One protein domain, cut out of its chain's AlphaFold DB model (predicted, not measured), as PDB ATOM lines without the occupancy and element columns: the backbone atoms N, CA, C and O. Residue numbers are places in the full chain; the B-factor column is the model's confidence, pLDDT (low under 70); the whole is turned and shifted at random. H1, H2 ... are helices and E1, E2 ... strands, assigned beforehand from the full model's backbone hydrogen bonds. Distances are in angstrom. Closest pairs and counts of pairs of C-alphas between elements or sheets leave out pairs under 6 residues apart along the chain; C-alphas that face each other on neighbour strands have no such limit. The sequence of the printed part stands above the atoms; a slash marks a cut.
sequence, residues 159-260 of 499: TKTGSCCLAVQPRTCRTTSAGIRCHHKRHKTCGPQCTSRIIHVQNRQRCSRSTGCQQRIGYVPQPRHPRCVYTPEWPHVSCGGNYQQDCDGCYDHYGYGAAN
ATOM      1  N   THR A 159     -62.573  17.585  -5.406       85.31
ATOM      2  CA  THR A 159     -63.664  16.645  -5.700       85.31
ATOM      3  C   THR A 159     -64.100  15.942  -4.414       85.31
ATOM      4  O   THR A 159     -63.429  16.060  -3.390       85.31
ATOM      5  N   LYS A 160     -65.180  15.149  -4.459       83.94
ATOM      6  CA  LYS A 160     -65.631  14.330  -3.315       83.94
ATOM      7  C   LYS A 160     -64.583  13.312  -2.821       83.94
ATOM      8  O   LYS A 160     -64.694  12.863  -1.688       83.94
ATOM      9  N   THR A 161     -63.580  12.960  -3.632       83.31
ATOM     10  CA  THR A 161     -62.464  12.075  -3.241       83.31
ATOM     11  C   THR A 161     -61.240  12.828  -2.705       83.31
ATOM     12  O   THR A 161     -60.303  12.191  -2.231       83.31
ATOM     13  N   GLY A 162     -61.228  14.166  -2.763       87.38
ATOM     14  CA  GLY A 162     -60.133  15.018  -2.295       87.38
ATOM     15  C   GLY A 162     -59.626  16.022  -3.336       87.38
ATOM     16  O   GLY A 162     -60.227  16.227  -4.399       87.38
ATOM     17  N   SER A 163     -58.505  16.669  -3.008       89.50
ATOM     18  CA  SER A 163     -57.832  17.665  -3.849       89.50
ATOM     19  C   SER A 163     -57.274  17.065  -5.147       89.50
ATOM     20  O   SER A 163     -56.889  15.897  -5.203       89.50
ATOM     21  N   CYS A 164     -57.219  17.873  -6.209       91.94
ATOM     22  CA  CYS A 164     -56.717  17.452  -7.518       91.94
ATOM     23  C   CYS A 164     -55.236  17.798  -7.745       91.94
ATOM     24  O   CYS A 164     -54.725  18.805  -7.257       91.94
ATOM     25  N   CYS A 165     -54.561  17.002  -8.574       91.94
ATOM     26  CA  CYS A 165     -53.157  17.158  -8.942       91.94
ATOM     27  C   CYS A 165     -52.880  16.724 -10.393       91.94
ATOM     28  O   CYS A 165     -53.707  16.086 -11.049       91.94
ATOM     29  N   LEU A 166     -51.704  17.082 -10.920       94.19
ATOM     30  CA  LEU A 166     -51.217  16.614 -12.220       94.19
ATOM     31  C   LEU A 166     -50.339  15.372 -12.049       94.19
ATOM     32  O   LEU A 166     -49.200  15.470 -11.595       94.19
ATOM     33  N   ALA A 167     -50.841  14.218 -12.470       93.19
ATOM     34  CA  ALA A 167     -50.070  12.989 -12.543       93.19
ATOM     35  C   ALA A 167     -49.226  12.950 -13.827       93.19
ATOM     36  O   ALA A 167     -49.723  13.167 -14.936       93.19
ATOM     37  N   VAL A 168     -47.930  12.678 -13.670       93.88
ATOM     38  CA  VAL A 168     -46.930  12.602 -14.741       93.88
ATOM     39  C   VAL A 168     -46.474  11.157 -14.875       93.88
ATOM     40  O   VAL A 168     -45.833  10.622 -13.972       93.88
ATOM     41  N   GLN A 169     -46.795  10.529 -16.004       87.88
ATOM     42  CA  GLN A 169     -46.365   9.161 -16.302       87.88
ATOM     43  C   GLN A 169     -44.855   9.093 -16.604       87.88
ATOM     44  O   GLN A 169     -44.259  10.115 -16.978       87.88
ATOM     45  N   PRO A 170     -44.232   7.900 -16.495       85.81
ATOM     46  CA  PRO A 170     -42.862   7.664 -16.941       85.81
ATOM     47  C   PRO A 170     -42.610   8.134 -18.380       85.81
ATOM     48  O   PRO A 170     -43.521   8.250 -19.204       85.81
ATOM     49  N   ARG A 171     -41.346   8.434 -18.692       88.50
ATOM     50  CA  ARG A 171     -40.951   9.043 -19.967       88.50
ATOM     51  C   ARG A 171     -41.072   8.050 -21.129       88.50
ATOM     52  O   ARG A 171     -40.160   7.268 -21.378       88.50
ATOM     53  N   THR A 172     -42.154   8.127 -21.895       87.12
ATOM     54  CA  THR A 172     -42.346   7.309 -23.098       87.12
ATOM     55  C   THR A 172     -41.517   7.848 -24.268       87.12
ATOM     56  O   THR A 172     -41.779   8.935 -24.795       87.12
ATOM     57  N   CYS A 173     -40.513   7.077 -24.684       89.88
ATOM     58  CA  CYS A 173     -39.711   7.324 -25.880       89.88
ATOM     59  C   CYS A 173     -40.335   6.685 -27.124       89.88
ATOM     60  O   CYS A 173     -40.871   5.583 -27.063       89.88
ATOM     61  N   ARG A 174     -40.232   7.369 -28.268       92.62
ATOM     62  CA  ARG A 174     -40.469   6.798 -29.597       92.62
ATOM     63  C   ARG A 174     -39.274   7.106 -30.492       92.62
ATOM     64  O   ARG A 174     -38.844   8.257 -30.583       92.62
ATOM     65  N   THR A 175     -38.738   6.081 -31.136       92.94
ATOM     66  CA  THR A 175     -37.792   6.217 -32.245       92.94
ATOM     67  C   THR A 175     -38.522   6.790 -33.461       92.94
ATOM     68  O   THR A 175     -39.668   6.445 -33.738       92.94
ATOM     69  N   THR A 176     -37.874   7.707 -34.176       91.62
ATOM     70  CA  THR A 176     -38.349   8.248 -35.458       91.62
ATOM     71  C   THR A 176     -37.154   8.417 -36.392       91.62
ATOM     72  O   THR A 176     -36.017   8.485 -35.924       91.62
ATOM     73  N   SER A 177     -37.390   8.555 -37.698       91.88
ATOM     74  CA  SER A 177     -36.338   8.902 -38.671       91.88
ATOM     75  C   SER A 177     -35.638  10.235 -38.355       91.88
ATOM     76  O   SER A 177     -34.481  10.423 -38.712       91.88
ATOM     77  N   ALA A 178     -36.302  11.132 -37.617       91.44
ATOM     78  CA  ALA A 178     -35.754  12.377 -37.075       91.44
ATOM     79  C   ALA A 178     -35.214  12.235 -35.628       91.44
ATOM     80  O   ALA A 178     -35.281  13.185 -34.841       91.44
ATOM     81  N   GLY A 179     -34.727  11.044 -35.259       92.44
ATOM     82  CA  GLY A 179     -34.137  10.728 -33.954       92.44
ATOM     83  C   GLY A 179     -35.138  10.277 -32.880       92.44
ATOM     84  O   GLY A 179     -36.338  10.118 -33.122       92.44
ATOM     85  N   ILE A 180     -34.636  10.043 -31.663       92.56
ATOM     86  CA  ILE A 180     -35.439   9.565 -30.527       92.56
ATOM     87  C   ILE A 180     -36.184  10.739 -29.873       92.56
ATOM     88  O   ILE A 180     -35.569  11.668 -29.351       92.56
ATOM     89  N   ARG A 181     -37.521  10.687 -29.855       90.38
ATOM     90  CA  ARG A 181     -38.384  11.710 -29.242       90.38
ATOM     91  C   ARG A 181     -39.096  11.146 -28.016       90.38
ATOM     92  O   ARG A 181     -39.950  10.268 -28.119       90.38
ATOM     93  N   CYS A 182     -38.754  11.673 -26.843       88.81
ATOM     94  CA  CYS A 182     -39.226  11.170 -25.553       88.81
ATOM     95  C   CYS A 182     -40.054  12.211 -24.800       88.81
ATOM     96  O   CYS A 182     -39.534  13.262 -24.418       88.81
ATOM     97  N   HIS A 183     -41.320  11.888 -24.540       89.50
ATOM     98  CA  HIS A 183     -42.301  12.762 -23.899       89.50
ATOM     99  C   HIS A 183     -42.830  12.141 -22.599       89.50
ATOM    100  O   HIS A 183     -42.784  10.930 -22.419       89.50
ATOM    101  N   HIS A 184     -43.337  12.978 -21.694       88.81
ATOM    102  CA  HIS A 184     -44.081  12.528 -20.517       88.81
ATOM    103  C   HIS A 184     -45.564  12.802 -20.764       88.81
ATOM    104  O   HIS A 184     -45.932  13.952 -21.022       88.81
ATOM    105  N   LYS A 185     -46.417  11.780 -20.667       89.56
ATOM    106  CA  LYS A 185     -47.871  11.985 -20.618       89.56
ATOM    107  C   LYS A 185     -48.244  12.609 -19.268       89.56
ATOM    108  O   LYS A 185     -47.661  12.267 -18.238       89.56
ATOM    109  N   ARG A 186     -49.204  13.536 -19.275       92.19
ATOM    110  CA  ARG A 186     -49.712  14.228 -18.080       92.19
ATOM    111  C   ARG A 186     -51.235  14.191 -18.075       92.19
ATOM    112  O   ARG A 186     -51.830  14.447 -19.118       92.19
ATOM    113  N   HIS A 187     -51.846  13.923 -16.927       91.50
ATOM    114  CA  HIS A 187     -53.299  13.970 -16.743       91.50
ATOM    115  C   HIS A 187     -53.660  14.596 -15.388       91.50
ATOM    116  O   HIS A 187     -52.852  14.583 -14.460       91.50
ATOM    117  N   LYS A 188     -54.865  15.171 -15.271       91.62
ATOM    118  CA  LYS A 188     -55.435  15.587 -13.978       91.62
ATOM    119  C   LYS A 188     -56.004  14.340 -13.294       91.62
ATOM    120  O   LYS A 188     -56.763  13.609 -13.918       91.62
ATOM    121  N   THR A 189     -55.641  14.115 -12.038       91.38
ATOM    122  CA  THR A 189     -56.246  13.110 -11.149       91.38
ATOM    123  C   THR A 189     -56.685  13.804  -9.856       91.38
ATOM    124  O   THR A 189     -56.211  14.905  -9.565       91.38
ATOM    125  N   CYS A 190     -57.619  13.215  -9.112       91.94
ATOM    126  CA  CYS A 190     -58.131  13.764  -7.856       91.94
ATOM    127  C   CYS A 190     -58.371  12.624  -6.864       91.94
ATOM    128  O   CYS A 190     -58.952  11.599  -7.229       91.94
ATOM    129  N   GLY A 191     -57.909  12.787  -5.626       90.31
ATOM    130  CA  GLY A 191     -57.946  11.730  -4.617       90.31
ATOM    131  C   GLY A 191     -56.821  11.851  -3.583       90.31
ATOM    132  O   GLY A 191     -55.972  12.739  -3.705       90.31
ATOM    133  N   PRO A 192     -56.765  10.952  -2.583       89.88
ATOM    134  CA  PRO A 192     -55.773  10.995  -1.503       89.88
ATOM    135  C   PRO A 192     -54.316  10.827  -1.978       89.88
ATOM    136  O   PRO A 192     -53.390  11.235  -1.281       89.88
ATOM    137  N   GLN A 193     -54.089  10.287  -3.179       85.38
ATOM    138  CA  GLN A 193     -52.772  10.209  -3.822       85.38
ATOM    139  C   GLN A 193     -52.175  11.582  -4.188       85.38
ATOM    140  O   GLN A 193     -50.967  11.699  -4.416       85.38
ATOM    141  N   CYS A 194     -52.996  12.634  -4.248       90.25
ATOM    142  CA  CYS A 194     -52.550  13.991  -4.534       90.25
ATOM    143  C   CYS A 194     -51.915  14.644  -3.298       90.25
ATOM    144  O   CYS A 194     -52.564  15.388  -2.578       90.25
ATOM    145  N   THR A 195     -50.619  14.401  -3.090       87.50
ATOM    146  CA  THR A 195     -49.813  15.028  -2.020       87.50
ATOM    147  C   THR A 195     -49.047  16.282  -2.477       87.50
ATOM    148  O   THR A 195     -48.546  17.056  -1.657       87.50
ATOM    149  N   SER A 196     -48.983  16.538  -3.787       88.06
ATOM    150  CA  SER A 196     -48.383  17.737  -4.390       88.06
ATOM    151  C   SER A 196     -49.063  18.109  -5.711       88.06
ATOM    152  O   SER A 196     -49.708  17.285  -6.353       88.06
ATOM    153  N   ARG A 197     -48.870  19.355  -6.177       88.44
ATOM    154  CA  ARG A 197     -49.484  19.866  -7.426       88.44
ATOM    155  C   ARG A 197     -49.124  19.056  -8.667       88.44
ATOM    156  O   ARG A 197     -49.925  18.963  -9.594       88.44
ATOM    157  N   ILE A 198     -47.926  18.486  -8.676       86.81
ATOM    158  CA  ILE A 198     -47.464  17.542  -9.685       86.81
ATOM    159  C   ILE A 198     -46.982  16.305  -8.929       86.81
ATOM    160  O   ILE A 198     -46.187  16.447  -7.999       86.81
ATOM    161  N   ILE A 199     -47.464  15.120  -9.301       87.81
ATOM    162  CA  ILE A 199     -47.010  13.824  -8.778       87.81
ATOM    163  C   ILE A 199     -46.442  12.992  -9.932       87.81
ATOM    164  O   ILE A 199     -46.978  12.994 -11.040       87.81
ATOM    165  N   HIS A 200     -45.347  12.283  -9.689       89.38
ATOM    166  CA  HIS A 200     -44.747  11.356 -10.641       89.38
ATOM    167  C   HIS A 200     -45.253   9.941 -10.373       89.38
ATOM    168  O   HIS A 200     -45.149   9.431  -9.262       89.38
ATOM    169  N   VAL A 201     -45.795   9.315 -11.409       88.56
ATOM    170  CA  VAL A 201     -46.295   7.942 -11.383       88.56
ATOM    171  C   VAL A 201     -45.119   6.997 -11.624       88.56
ATOM    172  O   VAL A 201     -44.391   7.162 -12.606       88.56
ATOM    173  N   GLN A 202     -44.924   6.015 -10.746       83.19
ATOM    174  CA  GLN A 202     -43.879   4.996 -10.861       83.19
ATOM    175  C   GLN A 202     -44.470   3.602 -10.645       83.19
ATOM    176  O   GLN A 202     -45.091   3.350  -9.616       83.19
ATOM    177  N   ASN A 203     -44.212   2.674 -11.564       82.31
ATOM    178  CA  ASN A 203     -44.498   1.261 -11.323       82.31
ATOM    179  C   ASN A 203     -43.418   0.713 -10.378       82.31
ATOM    180  O   ASN A 203     -42.226   0.821 -10.669       82.31
ATOM    181  N   ARG A 204     -43.832   0.142  -9.245       80.69
ATOM    182  CA  ARG A 204     -42.972  -0.513  -8.252       80.69
ATOM    183  C   ARG A 204     -43.283  -2.001  -8.230       80.69
ATOM    184  O   ARG A 204     -44.445  -2.379  -8.122       80.69
ATOM    185  N   GLN A 205     -42.254  -2.838  -8.294       84.06
ATOM    186  CA  GLN A 205     -42.383  -4.291  -8.201       84.06
ATOM    187  C   GLN A 205     -41.797  -4.767  -6.870       84.06
ATOM    188  O   GLN A 205     -40.617  -4.542  -6.606       84.06
ATOM    189  N   ARG A 206     -42.610  -5.421  -6.032       78.94
ATOM    190  CA  ARG A 206     -42.176  -6.075  -4.788       78.94
ATOM    191  C   ARG A 206     -42.306  -7.580  -4.974       78.94
ATOM    192  O   ARG A 206     -43.409  -8.093  -5.145       78.94
ATOM    193  N   CYS A 207     -41.176  -8.276  -4.945       82.12
ATOM    194  CA  CYS A 207     -41.132  -9.731  -5.026       82.12
ATOM    195  C   CYS A 207     -41.070 -10.340  -3.624       82.12
ATOM    196  O   CYS A 207     -40.149 -10.062  -2.859       82.12
ATOM    197  N   SER A 208     -42.062 -11.166  -3.305       89.06
ATOM    198  CA  SER A 208     -42.081 -12.056  -2.148       89.06
ATOM    199  C   SER A 208     -41.665 -13.461  -2.576       89.06
ATOM    200  O   SER A 208     -42.002 -13.904  -3.673       89.06
ATOM    201  N   ARG A 209     -40.988 -14.200  -1.689       82.75
ATOM    202  CA  ARG A 209     -40.672 -15.621  -1.919       82.75
ATOM    203  C   ARG A 209     -41.914 -16.521  -1.910       82.75
ATOM    204  O   ARG A 209     -41.868 -17.585  -2.508       82.75
ATOM    205  N   SER A 210     -42.997 -16.113  -1.242       87.31
ATOM    206  CA  SER A 210     -44.220 -16.919  -1.087       87.31
ATOM    207  C   SER A 210     -45.351 -16.548  -2.049       87.31
ATOM    208  O   SER A 210     -46.185 -17.391  -2.354       87.31
ATOM    209  N   THR A 211     -45.399 -15.298  -2.520       85.12
ATOM    210  CA  THR A 211     -46.510 -14.760  -3.335       85.12
ATOM    211  C   THR A 211     -46.059 -14.146  -4.666       85.12
ATOM    212  O   THR A 211     -46.838 -13.465  -5.330       85.12
ATOM    213  N   GLY A 212     -44.809 -14.389  -5.073       89.12
ATOM    214  CA  GLY A 212     -44.257 -13.910  -6.338       89.12
ATOM    215  C   GLY A 212     -44.055 -12.391  -6.388       89.12
ATOM    216  O   GLY A 212     -43.941 -11.714  -5.363       89.12
ATOM    217  N   CYS A 213     -43.969 -11.847  -7.602       86.19
ATOM    218  CA  CYS A 213     -43.731 -10.425  -7.842       86.19
ATOM    219  C   CYS A 213     -45.032  -9.653  -8.080       86.19
ATOM    220  O   CYS A 213     -45.609  -9.719  -9.161       86.19
ATOM    221  N   GLN A 214     -45.447  -8.852  -7.097       87.38
ATOM    222  CA  GLN A 214     -46.573  -7.930  -7.239       87.38
ATOM    223  C   GLN A 214     -46.088  -6.587  -7.792       87.38
ATOM    224  O   GLN A 214     -45.182  -5.968  -7.224       87.38
ATOM    225  N   GLN A 215     -46.707  -6.109  -8.873       82.69
ATOM    226  CA  GLN A 215     -46.544  -4.731  -9.339       82.69
ATOM    227  C   GLN A 215     -47.642  -3.840  -8.747       82.69
ATOM    228  O   GLN A 215     -48.808  -4.220  -8.713       82.69
ATOM    229  N   ARG A 216     -47.270  -2.645  -8.282       84.19
ATOM    230  CA  ARG A 216     -48.181  -1.596  -7.802       84.19
ATOM    231  C   ARG A 216     -47.716  -0.223  -8.268       84.19
ATOM    232  O   ARG A 216     -46.567  -0.045  -8.675       84.19
ATOM    233  N   ILE A 217     -48.599   0.765  -8.187       83.38
ATOM    234  CA  ILE A 217     -48.293   2.143  -8.573       83.38
ATOM    235  C   ILE A 217     -47.934   2.970  -7.338       83.38
ATOM    236  O   ILE A 217     -48.746   3.161  -6.439       83.38
ATOM    237  N   GLY A 218     -46.706   3.482  -7.313       85.38
ATOM    238  CA  GLY A 218     -46.265   4.502  -6.372       85.38
ATOM    239  C   GLY A 218     -46.448   5.903  -6.956       85.38
ATOM    240  O   GLY A 218     -46.064   6.166  -8.099       85.38
ATOM    241  N   TYR A 219     -46.982   6.820  -6.152       85.38
ATOM    242  CA  TYR A 219     -47.085   8.239  -6.486       85.38
ATOM    243  C   TYR A 219     -46.020   9.026  -5.715       85.38
ATOM    244  O   TYR A 219     -46.053   9.099  -4.490       85.38
ATOM    245  N   VAL A 220     -45.056   9.605  -6.432       85.81
ATOM    246  CA  VAL A 220     -43.933  10.352  -5.847       85.81
ATOM    247  C   VAL A 220     -44.181  11.856  -6.003       85.81
ATOM    248  O   VAL A 220     -44.225  12.338  -7.139       85.81
ATOM    249  N   PRO A 221     -44.338  12.630  -4.916       84.06
ATOM    250  CA  PRO A 221     -44.612  14.058  -5.020       84.06
ATOM    251  C   PRO A 221     -43.434  14.829  -5.626       84.06
ATOM    252  O   PRO A 221     -42.289  14.673  -5.200       84.06
ATOM    253  N   GLN A 222     -43.702  15.707  -6.599       80.31
ATOM    254  CA  GLN A 222     -42.687  16.647  -7.075       80.31
ATOM    255  C   GLN A 222     -42.491  17.758  -6.022       80.31
ATOM    256  O   GLN A 222     -43.466  18.435  -5.672       80.31
ATOM    257  N   PRO A 223     -41.262  17.990  -5.518       68.62
ATOM    258  CA  PRO A 223     -41.016  19.003  -4.495       68.62
ATOM    259  C   PRO A 223     -41.331  20.411  -5.018       68.62
ATOM    260  O   PRO A 223     -40.933  20.782  -6.122       68.62
ATOM    261  N   ARG A 224     -42.037  21.214  -4.207       61.22
ATOM    262  CA  ARG A 224     -42.436  22.591  -4.567       61.22
ATOM    263  C   ARG A 224     -41.227  23.526  -4.754       61.22
ATOM    264  O   ARG A 224     -41.244  24.356  -5.659       61.22
ATOM    265  N   HIS A 225     -40.186  23.369  -3.934       57.47
ATOM    266  CA  HIS A 225     -38.932  24.138  -3.940       57.47
ATOM    267  C   HIS A 225     -37.779  23.278  -3.370       57.47
ATOM    268  O   HIS A 225     -38.077  22.329  -2.640       57.47
ATOM    269  N   PRO A 226     -36.490  23.612  -3.614       53.34
ATOM    270  CA  PRO A 226     -35.964  24.700  -4.450       53.34
ATOM    271  C   PRO A 226     -35.690  24.269  -5.900       53.34
ATOM    272  O   PRO A 226     -35.695  23.087  -6.234       53.34
ATOM    273  N   ARG A 227     -35.373  25.238  -6.769       51.94
ATOM    274  CA  ARG A 227     -34.711  24.937  -8.047       51.94
ATOM    275  C   ARG A 227     -33.259  24.561  -7.753       51.94
ATOM    276  O   ARG A 227     -32.490  25.418  -7.328       51.94
ATOM    277  N   CYS A 228     -32.901  23.306  -7.981       55.75
ATOM    278  CA  CYS A 228     -31.512  22.870  -7.966       55.75
ATOM    279  C   CYS A 228     -30.803  23.378  -9.226       55.75
ATOM    280  O   CYS A 228     -31.154  22.990 -10.340       55.75
ATOM    281  N   VAL A 229     -29.845  24.283  -9.042       52.81
ATOM    282  CA  VAL A 229     -28.978  24.796 -10.105       52.81
ATOM    283  C   VAL A 229     -27.764  23.881 -10.194       52.81
ATOM    284  O   VAL A 229     -27.089  23.657  -9.192       52.81
ATOM    285  N   TYR A 230     -27.484  23.351 -11.383       50.28
ATOM    286  CA  TYR A 230     -26.256  22.596 -11.605       50.28
ATOM    287  C   TYR A 230     -25.061  23.551 -11.653       50.28
ATOM    288  O   TYR A 230     -25.043  24.485 -12.457       50.28
ATOM    289  N   THR A 231     -24.080  23.316 -10.789       64.25
ATOM    290  CA  THR A 231     -22.845  24.100 -10.660       64.25
ATOM    291  C   THR A 231     -21.653  23.310 -11.209       64.25
ATOM    292  O   THR A 231     -21.609  22.087 -11.065       64.25
ATOM    293  N   PRO A 232     -20.670  23.969 -11.855       55.12
ATOM    294  CA  PRO A 232     -19.459  23.288 -12.315       55.12
ATOM    295  C   PRO A 232     -18.574  22.857 -11.135       55.12
ATOM    296  O   PRO A 232     -17.920  21.821 -11.198       55.12
ATOM    297  N   GLU A 233     -18.597  23.627 -10.049       59.16
ATOM    298  CA  GLU A 233     -17.900  23.350  -8.795       59.16
ATOM    299  C   GLU A 233     -18.745  22.443  -7.888       59.16
ATOM    300  O   GLU A 233     -19.976  22.390  -8.000       59.16
ATOM    301  N   TRP A 234     -18.065  21.684  -7.026       49.12
ATOM    302  CA  TRP A 234     -18.689  20.761  -6.081       49.12
ATOM    303  C   TRP A 234     -19.290  21.533  -4.886       49.12
ATOM    304  O   TRP A 234     -18.698  22.530  -4.485       49.12
ATOM    305  N   PRO A 235     -20.430  21.101  -4.311       46.31
ATOM    306  CA  PRO A 235     -21.324  20.061  -4.812       46.31
ATOM    307  C   PRO A 235     -22.065  20.542  -6.067       46.31
ATOM    308  O   PRO A 235     -22.692  21.597  -6.060       46.31
ATOM    309  N   HIS A 236     -22.056  19.737  -7.138       50.81
ATOM    310  CA  HIS A 236     -22.527  20.114  -8.487       50.81
ATOM    311  C   HIS A 236     -24.037  20.418  -8.622       50.81
ATOM    312  O   HIS A 236     -24.553  20.514  -9.737       50.81
ATOM    313  N   VAL A 237     -24.778  20.496  -7.514       50.28
ATOM    314  CA  VAL A 237     -26.239  20.617  -7.453       50.28
ATOM    315  C   VAL A 237     -26.623  21.529  -6.280       50.28
ATOM    316  O   VAL A 237     -26.944  21.070  -5.186       50.28
ATOM    317  N   SER A 238     -26.621  22.843  -6.507       58.91
ATOM    318  CA  SER A 238     -27.015  23.830  -5.498       58.91
ATOM    319  C   SER A 238     -28.535  24.037  -5.494       58.91
ATOM    320  O   SER A 238     -29.100  24.770  -6.310       58.91
ATOM    321  N   CYS A 239     -29.234  23.359  -4.581       53.75
ATOM    322  CA  CYS A 239     -30.661  23.581  -4.330       53.75
ATOM    323  C   CYS A 239     -30.834  24.766  -3.372       53.75
ATOM    324  O   CYS A 239     -30.749  24.602  -2.153       53.75
ATOM    325  N   GLY A 240     -31.065  25.952  -3.949       44.50
ATOM    326  CA  GLY A 240     -31.006  27.257  -3.280       44.50
ATOM    327  C   GLY A 240     -32.072  27.518  -2.211       44.50
ATOM    328  O   GLY A 240     -33.001  28.294  -2.429       44.50
ATOM    329  N   GLY A 241     -31.914  26.897  -1.044       52.62
ATOM    330  CA  GLY A 241     -32.265  27.507   0.236       52.62
ATOM    331  C   GLY A 241     -31.025  28.184   0.827       52.62
ATOM    332  O   GLY A 241     -29.918  27.680   0.654       52.62
ATOM    333  N   ASN A 242     -31.199  29.307   1.526       46.06
ATOM    334  CA  ASN A 242     -30.096  30.028   2.174       46.06
ATOM    335  C   ASN A 242     -29.623  29.288   3.439       46.06
ATOM    336  O   ASN A 242     -29.930  29.705   4.555       46.06
ATOM    337  N   TYR A 243     -28.882  28.191   3.275       47.62
ATOM    338  CA  TYR A 243     -28.154  27.564   4.376       47.62
ATOM    339  C   TYR A 243     -26.841  28.310   4.599       47.62
ATOM    340  O   TYR A 243     -25.940  28.280   3.770       47.62
ATOM    341  N   GLN A 244     -26.753  29.006   5.731       44.56
ATOM    342  CA  GLN A 244     -25.609  29.845   6.099       44.56
ATOM    343  C   GLN A 244     -24.500  29.055   6.825       44.56
ATOM    344  O   GLN A 244     -23.744  29.618   7.614       44.56
ATOM    345  N   GLN A 245     -24.440  27.742   6.588       51.59
ATOM    346  CA  GLN A 245     -23.430  26.831   7.119       51.59
ATOM    347  C   GLN A 245     -22.664  26.242   5.942       51.59
ATOM    348  O   GLN A 245     -23.217  25.489   5.143       51.59
ATOM    349  N   ASP A 246     -21.405  26.651   5.838       55.47
ATOM    350  CA  ASP A 246     -20.444  26.066   4.919       55.47
ATOM    351  C   ASP A 246     -20.008  24.705   5.483       55.47
ATOM    352  O   ASP A 246     -19.619  24.613   6.650       55.47
ATOM    353  N   CYS A 247     -20.164  23.652   4.683       53.34
ATOM    354  CA  CYS A 247     -19.959  22.260   5.095       53.34
ATOM    355  C   CYS A 247     -18.775  21.591   4.383       53.34
ATOM    356  O   CYS A 247     -18.560  20.385   4.561       53.34
ATOM    357  N   ASP A 248     -18.005  22.349   3.599       52.25
ATOM    358  CA  ASP A 248     -16.763  21.868   3.002       52.25
ATOM    359  C   ASP A 248     -15.747  21.473   4.090       52.25
ATOM    360  O   ASP A 248     -15.714  22.022   5.194       52.25
ATOM    361  N   GLY A 249     -14.950  20.438   3.815       53.16
ATOM    362  CA  GLY A 249     -14.014  19.832   4.773       53.16
ATOM    363  C   GLY A 249     -14.658  18.959   5.863       53.16
ATOM    364  O   GLY A 249     -14.034  18.004   6.320       53.16
ATOM    365  N   CYS A 250     -15.923  19.184   6.245       53.81
ATOM    366  CA  CYS A 250     -16.595  18.355   7.260       53.81
ATOM    367  C   CYS A 250     -16.716  16.874   6.839       53.81
ATOM    368  O   CYS A 250     -16.698  15.980   7.682       53.81
ATOM    369  N   TYR A 251     -16.823  16.593   5.537       49.81
ATOM    370  CA  TYR A 251     -17.015  15.234   5.019       49.81
ATOM    371  C   TYR A 251     -15.727  14.398   4.906       49.81
ATOM    372  O   TYR A 251     -15.815  13.172   4.817       49.81
ATOM    373  N   ASP A 252     -14.539  15.005   4.997       50.16
ATOM    374  CA  ASP A 252     -13.260  14.282   4.876       50.16
ATOM    375  C   ASP A 252     -12.996  13.339   6.068       50.16
ATOM    376  O   ASP A 252     -12.194  12.406   5.994       50.16
ATOM    377  N   HIS A 253     -13.732  13.522   7.168       50.38
ATOM    378  CA  HIS A 253     -13.643  12.715   8.385       50.38
ATOM    379  C   HIS A 253     -14.354  11.347   8.309       50.38
ATOM    380  O   HIS A 253     -14.319  10.594   9.282       50.38
ATOM    381  N   TYR A 254     -14.979  10.988   7.179       45.75
ATOM    382  CA  TYR A 254     -15.564   9.650   6.977       45.75
ATOM    383  C   TYR A 254     -14.526   8.552   6.662       45.75
ATOM    384  O   TYR A 254     -14.873   7.369   6.628       45.75
ATOM    385  N   GLY A 255     -13.251   8.904   6.468       40.53
ATOM    386  CA  GLY A 255     -12.164   7.928   6.402       40.53
ATOM    387  C   GLY A 255     -11.911   7.244   7.755       40.53
ATOM    388  O   GLY A 255     -11.668   7.917   8.750       40.53
ATOM    389  N   TYR A 256     -11.881   5.905   7.761       34.59
ATOM    390  CA  TYR A 256     -11.460   5.035   8.879       34.59
ATOM    391  C   TYR A 256     -12.421   4.819  10.074       34.59
ATOM    392  O   TYR A 256     -12.013   4.758  11.233       34.59
ATOM    393  N   GLY A 257     -13.672   4.463   9.767       37.06
ATOM    394  CA  GLY A 257     -14.373   3.389  10.494       37.06
ATOM    395  C   GLY A 257     -14.893   3.687  11.911       37.06
ATOM    396  O   GLY A 257     -15.183   4.822  12.280       37.06
ATOM    397  N   ALA A 258     -15.080   2.620  12.700       40.50
ATOM    398  CA  ALA A 258     -15.890   2.624  13.928       40.50
ATOM    399  C   ALA A 258     -15.369   3.518  15.075       40.50
ATOM    400  O   ALA A 258     -16.100   3.760  16.036       40.50
ATOM    401  N   ALA A 259     -14.141   4.039  14.974       42.25
ATOM    402  CA  ALA A 259     -13.553   4.930  15.973       42.25
ATOM    403  C   ALA A 259     -14.391   6.204  16.196       42.25
ATOM    404  O   ALA A 259     -14.555   6.628  17.341       42.25
ATOM    405  N   ASN A 260     -14.977   6.778  15.137       47.47
ATOM    406  CA  ASN A 260     -15.749   8.023  15.229       47.47
ATOM    407  C   ASN A 260     -17.140   7.853  15.867       47.47
ATOM    408  O   ASN A 260     -17.669   8.823  16.395       47.47
TER     409      ASN A 260
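Overview. This is residues 159 to 260 of the 499 residues of the protein "Hypothetical protein" of Hermetia illucens (UniProt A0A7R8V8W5). What shape is this? Two long strand hairpins, E1 with E2 and E3 with E4, join near their open ends, where E1 runs beside E3, and splay away from each other as two arms of one strongly twisted sheet. A thin tail leads off to the small hairpin E5 with E6 and the short helix H1, where residues 249 to 260 stick out. What is it built of? The 102 printed residues hold six named strands and then one named helix, mostly strand; the mixed sheet has the order E2, E1, E3, E4, and the whole is extended, with a radius of gyration of the C-alphas of 20.6 A and spans of 50 by 44 by 43 A.

Along the chain. Where are the long strands? E1, residues 162 to 176, begins with C-alpha 162 at (-60.133, 15.018, -2.295) and is 40.3 A long from first to last C-alpha. E2, residues 179 to 190, is 35.6 A long, E3, residues 198 to 208, 31.0 A, and E4, residues 212 to 221, 28.0 A. What follows? E5 is residues 228 to 230, E6 237 to 239, and H1 250 to 254, ending with C-alpha 254 at (-15.564, 9.650, 6.977).

Arrangement. How do the strands pair? The hairpin E1 and E2 is antiparallel, with N 165 and O 189 at 2.8 A; E1 and E3 are parallel, with N 168 and O 199 at 2.8 A. The hairpins E3 and E4, with N 204 and O 216 at 2.8 A, and E5 and E6, with N 238 and O 229 at 2.8 A, are antiparallel. And H1? It is not on the four-stranded sheet; 0 of 1 O i to N i+4 pairs and 1 of 2 O i to N i+3 pairs are within hydrogen-bond range.

Size, cuts and confidence. How far does it reach? The two farthest C-alphas, of Ser 177 and Ala 259, are 59.3 A apart; the printed part has no cut and no long link. Where is confidence low? Residues 223 to 260 have pLDDT under 70.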